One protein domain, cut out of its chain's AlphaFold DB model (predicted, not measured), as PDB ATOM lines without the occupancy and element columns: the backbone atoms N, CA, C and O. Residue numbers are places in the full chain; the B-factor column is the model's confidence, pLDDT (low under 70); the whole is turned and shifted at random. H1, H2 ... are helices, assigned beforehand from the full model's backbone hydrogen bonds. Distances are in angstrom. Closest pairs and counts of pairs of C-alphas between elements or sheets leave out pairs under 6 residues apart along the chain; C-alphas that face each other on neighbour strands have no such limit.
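What this domain is: This is residues 33 to 94 of the 94 residues of an uncharacterized protein of Alternaria gaisen (UniProt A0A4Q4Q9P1). Two helices of equal length, H1 and H2, form a helical hairpin, crossed at a moderate angle, and the tip of the loop that joins them, residues 50 to 56, sticks out. The long stretch after H2, residues 71 to 94, folds back at the opposite end: it passes the beginning of H1 near Cys 76 and Cys 79, then covers a side of H2 near Cys 86 and Ser 90. The 62 printed residues include two named helices, H1 then H2, and no named strand; the class is all helix, though under half of the residues, 28 of 62, are in named elements. The whole is compact, with a radius of gyration of the C-alphas of 11.0 A and spans of 33 by 25 by 18 A.

How they stand to each other: H1, residues 35 to 48, and H2, residues 57 to 70, touch, with 11 pairs of C-alphas within 8 A. Their closest C-alphas are those of Cys 45 and Cys 61, 5.7 A apart. The two run opposite ways at a steep tilt of 38 degrees, centre to centre 9.4 A, and are a helical hairpin. In both helices every O i to N i+4 pair is within hydrogen-bond range.

Where its parts are: H1 begins at C-alpha 35, (309.657, 201.944, 392.557), and measures 19.8 A to C-alpha 48. H2 measures 19.7 A from C-alpha 57, (303.423, 185.146, 401.247), to C-alpha 70, (318.945, 197.108, 399.304).

The domain as a whole: The two C-alphas farthest apart are those of Ala 33 and Glu 52, 33.8 A. The link from H1 to H2, 8 residues, is short, and the printed part has no cut. The mean pLDDT of the printed part is 77.2; it is under 70 at residues 33 to 34, 49 to 56 and 89 to 94.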
ATOM      1  N   ALA A  33     314.455 206.363 392.105       51.47
ATOM      2  CA  ALA A  33     314.668 205.018 392.607       51.47
ATOM      3  C   ALA A  33     313.454 204.160 392.223       51.47
ATOM      4  O   ALA A  33     312.527 204.048 393.001       51.47
ATOM      5  N   ASN A  34     313.434 203.637 390.993       69.31
ATOM      6  CA  ASN A  34     312.914 202.342 390.533       69.31
ATOM      7  C   ASN A  34     311.746 201.697 391.318       69.31
ATOM      8  O   ASN A  34     311.666 200.475 391.446       69.31
ATOM      9  N   CYS A  35     310.787 202.477 391.809       80.50
ATOM     10  CA  CYS A  35     309.657 201.944 392.557       80.50
ATOM     11  C   CYS A  35     308.848 200.970 391.705       80.50
ATOM     12  O   CYS A  35     308.362 199.964 392.218       80.50
ATOM     13  N   ASN A  36     308.820 201.196 390.388       85.50
ATOM     14  CA  ASN A  36     308.302 200.246 389.409       85.50
ATOM     15  C   ASN A  36     308.955 198.866 389.550       85.50
ATOM     16  O   ASN A  36     308.234 197.879 389.644       85.50
ATOM     17  N   PHE A  37     310.282 198.779 389.679       85.19
ATOM     18  CA  PHE A  37     310.977 197.509 389.901       85.19
ATOM     19  C   PHE A  37     310.547 196.837 391.212       85.19
ATOM     20  O   PHE A  37     310.248 195.638 391.223       85.19
ATOM     21  N   CYS A  38     310.467 197.596 392.313       87.88
ATOM     22  CA  CYS A  38     309.994 197.072 393.596       87.88
ATOM     23  C   CYS A  38     308.571 196.498 393.448       87.88
ATOM     24  O   CYS A  38     308.330 195.336 393.785       87.88
ATOM     25  N   PHE A  39     307.636 197.271 392.883       88.44
ATOM     26  CA  PHE A  39     306.249 196.847 392.677       88.44
ATOM     27  C   PHE A  39     306.124 195.667 391.706       88.44
ATOM     28  O   PHE A  39     305.357 194.743 391.978       88.44
ATOM     29  N   GLU A  40     306.884 195.636 390.611       89.44
ATOM     30  CA  GLU A  40     306.900 194.524 389.656       89.44
ATOM     31  C   GLU A  40     307.366 193.226 390.309       89.44
ATOM     32  O   GLU A  40     306.700 192.196 390.180       89.44
ATOM     33  N   ARG A  41     308.468 193.262 391.066       86.69
ATOM     34  CA  ARG A  41     308.973 192.076 391.768       86.69
ATOM     35  C   ARG A  41     308.067 191.629 392.894       86.69
ATOM     36  O   ARG A  41     307.866 190.426 393.054       86.69
ATOM     37  N   PHE A  42     307.458 192.563 393.614       87.81
ATOM     38  CA  PHE A  42     306.445 192.234 394.606       87.81
ATOM     39  C   PHE A  42     305.233 191.554 393.962       87.81
ATOM     40  O   PHE A  42     304.830 190.481 394.403       87.81
ATOM     41  N   ASN A  43     304.703 192.111 392.872       87.50
ATOM     42  CA  ASN A  43     303.574 191.531 392.149       87.50
ATOM     43  C   ASN A  43     303.917 190.161 391.559       87.50
ATOM     44  O   ASN A  43     303.104 189.243 391.634       87.50
ATOM     45  N   PHE A  44     305.119 190.000 390.999       86.19
ATOM     46  CA  PHE A  44     305.613 188.710 390.528       86.19
ATOM     47  C   PHE A  44     305.672 187.695 391.673       86.19
ATOM     48  O   PHE A  44     305.181 186.579 391.521       86.19
ATOM     49  N   CYS A  45     306.222 188.089 392.821       84.69
ATOM     50  CA  CYS A  45     306.334 187.229 393.991       84.69
ATOM     51  C   CYS A  45     304.959 186.809 394.518       84.69
ATOM     52  O   CYS A  45     304.749 185.631 394.763       84.69
ATOM     53  N   ILE A  46     303.984 187.718 394.604       84.81
ATOM     54  CA  ILE A  46     302.611 187.367 394.998       84.81
ATOM     55  C   ILE A  46     301.965 186.411 393.994       84.81
ATOM     56  O   ILE A  46     301.399 185.397 394.390       84.81
ATOM     57  N   LYS A  47     302.062 186.714 392.693       83.12
ATOM     58  CA  LYS A  47     301.441 185.905 391.633       83.12
ATOM     59  C   LYS A  47     302.001 184.482 391.569       83.12
ATOM     60  O   LYS A  47     301.263 183.571 391.216       83.12
ATOM     61  N   ASN A  48     303.281 184.299 391.899       76.19
ATOM     62  CA  ASN A  48     303.980 183.018 391.759       76.19
ATOM     63  C   ASN A  48     304.327 182.346 393.098       76.19
ATOM     64  O   ASN A  48     304.773 181.206 393.116       76.19
ATOM     65  N   GLY A  49     304.136 183.030 394.225       67.25
ATOM     66  CA  GLY A  49     304.564 182.591 395.556       67.25
ATOM     67  C   GLY A  49     303.556 181.710 396.290       67.25
ATOM     68  O   GLY A  49     303.693 181.509 397.497       67.25
ATOM     69  N   HIS A  50     302.533 181.201 395.601       60.12
ATOM     70  CA  HIS A  50     301.577 180.264 396.179       60.12
ATOM     71  C   HIS A  50     302.228 178.882 396.332       60.12
ATOM     72  O   HIS A  50     302.275 178.094 395.393       60.12
ATOM     73  N   THR A  51     302.716 178.580 397.533       56.47
ATOM     74  CA  THR A  51     302.938 177.202 397.999       56.47
ATOM     75  C   THR A  51     301.972 176.902 399.146       56.47
ATOM     76  O   THR A  51     301.676 177.784 399.960       56.47
ATOM     77  N   GLU A  52     301.427 175.679 399.191       47.62
ATOM     78  CA  GLU A  52     300.534 175.244 400.273       47.62
ATOM     79  C   GLU A  52     301.206 175.473 401.641       47.62
ATOM     80  O   GLU A  52     302.355 175.090 401.855       47.62
ATOM     81  N   GLY A  53     300.500 176.141 402.562       54.56
ATOM     82  CA  GLY A  53     300.971 176.396 403.930       54.56
ATOM     83  C   GLY A  53     301.585 177.778 404.209       54.56
ATOM     84  O   GLY A  53     301.875 178.068 405.369       54.56
ATOM     85  N   GLN A  54     301.742 178.672 403.222       55.97
ATOM     86  CA  GLN A  54     302.285 180.024 403.457       55.97
ATOM     87  C   GLN A  54     301.229 181.140 403.435       55.97
ATOM     88  O   GLN A  54     301.159 181.955 402.515       55.97
ATOM     89  N   THR A  55     300.472 181.282 404.527       54.69
ATOM     90  CA  THR A  55     299.629 182.473 404.790       54.69
ATOM     91  C   THR A  55     300.456 183.779 404.853       54.69
ATOM     92  O   THR A  55     299.911 184.874 404.747       54.69
ATOM     93  N   GLY A  56     301.789 183.685 404.975       61.06
ATOM     94  CA  GLY A  56     302.732 184.810 405.053       61.06
ATOM     95  C   GLY A  56     303.286 185.345 403.723       61.06
ATOM     96  O   GLY A  56     304.123 186.248 403.764       61.06
ATOM     97  N   CYS A  57     302.835 184.843 402.564       75.00
ATOM     98  CA  CYS A  57     303.423 185.146 401.247       75.00
ATOM     99  C   CYS A  57     303.619 186.656 400.997       75.00
ATOM    100  O   CYS A  57     304.709 187.092 400.636       75.00
ATOM    101  N   LYS A  58     302.619 187.493 401.311       77.50
ATOM    102  CA  LYS A  58     302.718 188.951 401.117       77.50
ATOM    103  C   LYS A  58     303.831 189.605 401.924       77.50
ATOM    104  O   LYS A  58     304.565 190.428 401.383       77.50
ATOM    105  N   GLN A  59     303.961 189.257 403.199       78.62
ATOM    106  CA  GLN A  59     304.981 189.854 404.055       78.62
ATOM    107  C   GLN A  59     306.381 189.373 403.661       78.62
ATOM    108  O   GLN A  59     307.301 190.182 403.582       78.62
ATOM    109  N   THR A  60     306.522 188.085 403.351       81.50
ATOM    110  CA  THR A  60     307.779 187.501 402.873       81.50
ATOM    111  C   THR A  60     308.211 188.114 401.542       81.50
ATOM    112  O   THR A  60     309.374 188.471 401.390       81.50
ATOM    113  N   CYS A  61     307.279 188.322 400.605       85.75
ATOM    114  CA  CYS A  61     307.559 188.970 399.326       85.75
ATOM    115  C   CYS A  61     308.038 190.413 399.493       85.75
ATOM    116  O   CYS A  61     309.020 190.797 398.865       85.75
ATOM    117  N   VAL A  62     307.382 191.206 400.351       87.50
ATOM    118  CA  VAL A  62     307.842 192.573 400.649       87.50
ATOM    119  C   VAL A  62     309.259 192.528 401.213       87.50
ATOM    120  O   VAL A  62     310.148 193.162 400.659       87.50
ATOM    121  N   GLU A  63     309.500 191.738 402.261       85.94
ATOM    122  CA  GLU A  63     310.815 191.661 402.909       85.94
ATOM    123  C   GLU A  63     311.920 191.194 401.952       85.94
ATOM    124  O   GLU A  63     313.015 191.759 401.963       85.94
ATOM    125  N   HIS A  64     311.625 190.217 401.090       85.50
ATOM    126  CA  HIS A  64     312.558 189.725 400.083       85.50
ATOM    127  C   HIS A  64     312.920 190.810 399.061       85.50
ATOM    128  O   HIS A  64     314.102 191.054 398.821       85.50
ATOM    129  N   VAL A  65     311.922 191.503 398.502       87.50
ATOM    130  CA  VAL A  65     312.147 192.573 397.521       87.50
ATOM    131  C   VAL A  65     312.938 193.724 398.143       87.50
ATOM    132  O   VAL A  65     313.939 194.138 397.563       87.50
ATOM    133  N   CYS A  66     312.566 194.183 399.344       87.69
ATOM    134  CA  CYS A  66     313.316 195.232 400.044       87.69
ATOM    135  C   CYS A  66     314.785 194.823 400.254       87.69
ATOM    136  O   CYS A  66     315.680 195.641 400.085       87.69
ATOM    137  N   HIS A  67     315.045 193.564 400.625       86.06
ATOM    138  CA  HIS A  67     316.395 193.079 400.908       86.06
ATOM    139  C   HIS A  67     317.277 192.991 399.662       86.06
ATOM    140  O   HIS A  67     318.377 193.537 399.663       86.06
ATOM    141  N   VAL A  68     316.782 192.338 398.607       83.31
ATOM    142  CA  VAL A  68     317.510 192.161 397.340       83.31
ATOM    143  C   VAL A  68     317.785 193.503 396.671       83.31
ATOM    144  O   VAL A  68     318.825 193.691 396.040       83.31
ATOM    145  N   TYR A  69     316.855 194.448 396.798       83.81
ATOM    146  CA  TYR A  69     317.040 195.774 396.230       83.81
ATOM    147  C   TYR A  69     318.022 196.614 397.059       83.81
ATOM    148  O   TYR A  69     318.918 197.250 396.501       83.81
ATOM    149  N   ARG A  70     317.971 196.489 398.392       83.56
ATOM    150  CA  ARG A  70     318.945 197.108 399.304       83.56
ATOM    151  C   ARG A  70     320.359 196.587 399.139       83.56
ATOM    152  O   ARG A  70     321.289 197.387 399.188       83.56
ATOM    153  N   SER A  71     320.553 195.297 398.871       82.00
ATOM    154  CA  SER A  71     321.889 194.761 398.576       82.00
ATOM    155  C   SER A  71     322.498 195.327 397.287       82.00
ATOM    156  O   SER A  71     323.703 195.220 397.096       82.00
ATOM    157  N   GLN A  72     321.691 195.944 396.418       80.81
ATOM    158  CA  GLN A  72     322.139 196.626 395.198       80.81
ATOM    159  C   GLN A  72     322.356 198.138 395.404       80.81
ATOM    160  O   GLN A  72     322.655 198.846 394.450       80.81
ATOM    161  N   GLY A  73     322.220 198.643 396.637       81.31
ATOM    162  CA  GLY A  73     322.400 200.062 396.963       81.31
ATOM    163  C   GLY A  73     321.146 200.926 396.789       81.31
ATOM    164  O   GLY A  73     321.250 202.150 396.823       81.31
ATOM    165  N   HIS A  74     319.967 200.318 396.626       82.44
ATOM    166  CA  HIS A  74     318.693 201.022 396.449       82.44
ATOM    167  C   HIS A  74     317.712 200.734 397.593       82.44
ATOM    168  O   HIS A  74     317.721 199.640 398.139       82.44
ATOM    169  N   ASP A  75     316.807 201.654 397.944       82.69
ATOM    170  CA  ASP A  75     315.785 201.383 398.969       82.69
ATOM    171  C   ASP A  75     314.368 201.420 398.386       82.69
ATOM    172  O   ASP A  75     313.978 202.389 397.742       82.69
ATOM    173  N   CYS A  76     313.587 200.363 398.630       85.94
ATOM    174  CA  CYS A  76     312.164 200.337 398.285       85.94
ATOM    175  C   CYS A  76     311.304 201.075 399.326       85.94
ATOM    176  O   CYS A  76     310.130 201.320 399.063       85.94
ATOM    177  N   LYS A  77     311.840 201.407 400.512       82.56
ATOM    178  CA  LYS A  77     311.072 202.040 401.597       82.56
ATOM    179  C   LYS A  77     310.460 203.383 401.191       82.56
ATOM    180  O   LYS A  77     309.348 203.685 401.609       82.56
ATOM    181  N   ASP A  78     311.141 204.139 400.336       81.94
ATOM    182  CA  ASP A  78     310.675 205.452 399.877       81.94
ATOM    183  C   ASP A  78     309.583 205.362 398.790       81.94
ATOM    184  O   ASP A  78     309.035 206.378 398.370       81.94
ATOM    185  N   CYS A  79     309.217 204.148 398.352       84.62
ATOM    186  CA  CYS A  79     308.198 203.916 397.323       84.62
ATOM    187  C   CYS A  79     306.751 203.950 397.824       84.62
ATOM    188  O   CYS A  79     305.827 203.908 397.009       84.62
ATOM    189  N   GLY A  80     306.533 204.001 399.139       84.62
ATOM    190  CA  GLY A  80     305.193 204.069 399.705       84.62
ATOM    191  C   GLY A  80     304.439 202.732 399.762       84.62
ATOM    192  O   GLY A  80     304.811 201.707 399.174       84.62
ATOM    193  N   GLY A  81     303.305 202.741 400.459       87.38
ATOM    194  CA  GLY A  81     302.279 201.706 400.382       87.38
ATOM    195  C   GLY A  81     302.706 200.386 401.019       87.38
ATOM    196  O   GLY A  81     302.846 200.272 402.236       87.38
ATOM    197  N   VAL A  82     302.871 199.334 400.210       86.44
ATOM    198  CA  VAL A  82     303.282 198.019 400.740       86.44
ATOM    199  C   VAL A  82     304.734 198.016 401.228       86.44
ATOM    200  O   VAL A  82     305.073 197.181 402.069       86.44
ATOM    201  N   PHE A  83     305.560 198.955 400.752       87.94
ATOM    202  CA  PHE A  83     306.981 199.053 401.084       87.94
ATOM    203  C   PHE A  83     307.298 199.996 402.250       87.94
ATOM    204  O   PHE A  83     308.411 199.942 402.764       87.94
ATOM    205  N   ASP A  84     306.323 200.740 402.785       83.94
ATOM    206  CA  ASP A  84     306.508 201.546 404.013       83.94
ATOM    207  C   ASP A  84     306.980 200.693 405.202       83.94
ATOM    208  O   ASP A  84     307.617 201.164 406.145       83.94
ATOM    209  N   LYS A  85     306.673 199.393 405.146       77.56
ATOM    210  CA  LYS A  85     307.043 198.391 406.148       77.56
ATOM    211  C   LYS A  85     308.366 197.684 405.838       77.56
ATOM    212  O   LYS A  85     308.685 196.721 406.537       77.56
ATOM    213  N   CYS A  86     309.126 198.119 404.826       83.38
ATOM    214  CA  CYS A  86     310.466 197.605 404.543       83.38
ATOM    215  C   CYS A  86     311.339 197.760 405.794       83.38
ATOM    216  O   CYS A  86     311.813 198.849 406.119       83.38
ATOM    217  N   ARG A  87     311.567 196.655 406.507       75.12
ATOM    218  CA  ARG A  87     312.481 196.619 407.653       75.12
ATOM    219  C   ARG A  87     313.911 196.828 407.168       75.12
ATOM    220  O   ARG A  87     314.252 196.416 406.060       75.12
ATOM    221  N   GLU A  88     314.758 197.416 408.008       70.12
ATOM    222  CA  GLU A  88     316.188 197.586 407.707       70.12
ATOM    223  C   GLU A  88     316.891 196.238 407.502       70.12
ATOM    224  O   GLU A  88     317.719 196.092 406.604       70.12
ATOM    225  N   LYS A  89     316.494 195.228 408.285       66.75
ATOM    226  CA  LYS A  89     317.011 193.860 408.210       66.75
ATOM    227  C   LYS A  89     315.934 192.903 407.707       66.75
ATOM    228  O   LYS A  89     314.809 192.907 408.213       66.75
ATOM    229  N   SER A  90     316.298 192.068 406.736       64.75
ATOM    230  CA  SER A  90     315.478 190.925 406.329       64.75
ATOM    231  C   SER A  90     315.484 189.871 407.428       64.75
ATOM    232  O   SER A  90     316.530 189.597 408.010       64.75
ATOM    233  N   ARG A  91     314.337 189.230 407.671       66.06
ATOM    234  CA  ARG A  91     314.268 188.026 408.519       66.06
ATOM    235  C   ARG A  91     314.906 186.798 407.855       66.06
ATOM    236  O   ARG A  91     315.068 185.779 408.513       66.06
ATOM    237  N   TYR A  92     315.252 186.913 406.574       61.44
ATOM    238  CA  TYR A  92     315.791 185.851 405.726       61.44
ATOM    239  C   TYR A  92     317.193 186.179 405.187       61.44
ATOM    240  O   TYR A  92     317.624 185.561 404.219       61.44
ATOM    241  N   ALA A  93     317.880 187.179 405.753       58.22
ATOM    242  CA  ALA A  93     319.285 187.417 405.431       58.22
ATOM    243  C   ALA A  93     320.113 186.250 405.995       58.22
ATOM    244  O   ALA A  93     320.154 186.072 407.213       58.22
ATOM    245  N   LEU A  94     320.689 185.446 405.098       49.69
ATOM    246  CA  LEU A  94     321.746 184.477 405.400       49.69
ATOM    247  C   LEU A  94     323.099 185.187 405.407       49.69
ATOM    248  O   LEU A  94     323.301 186.047 404.519       49.69
TER     249      LEU A  94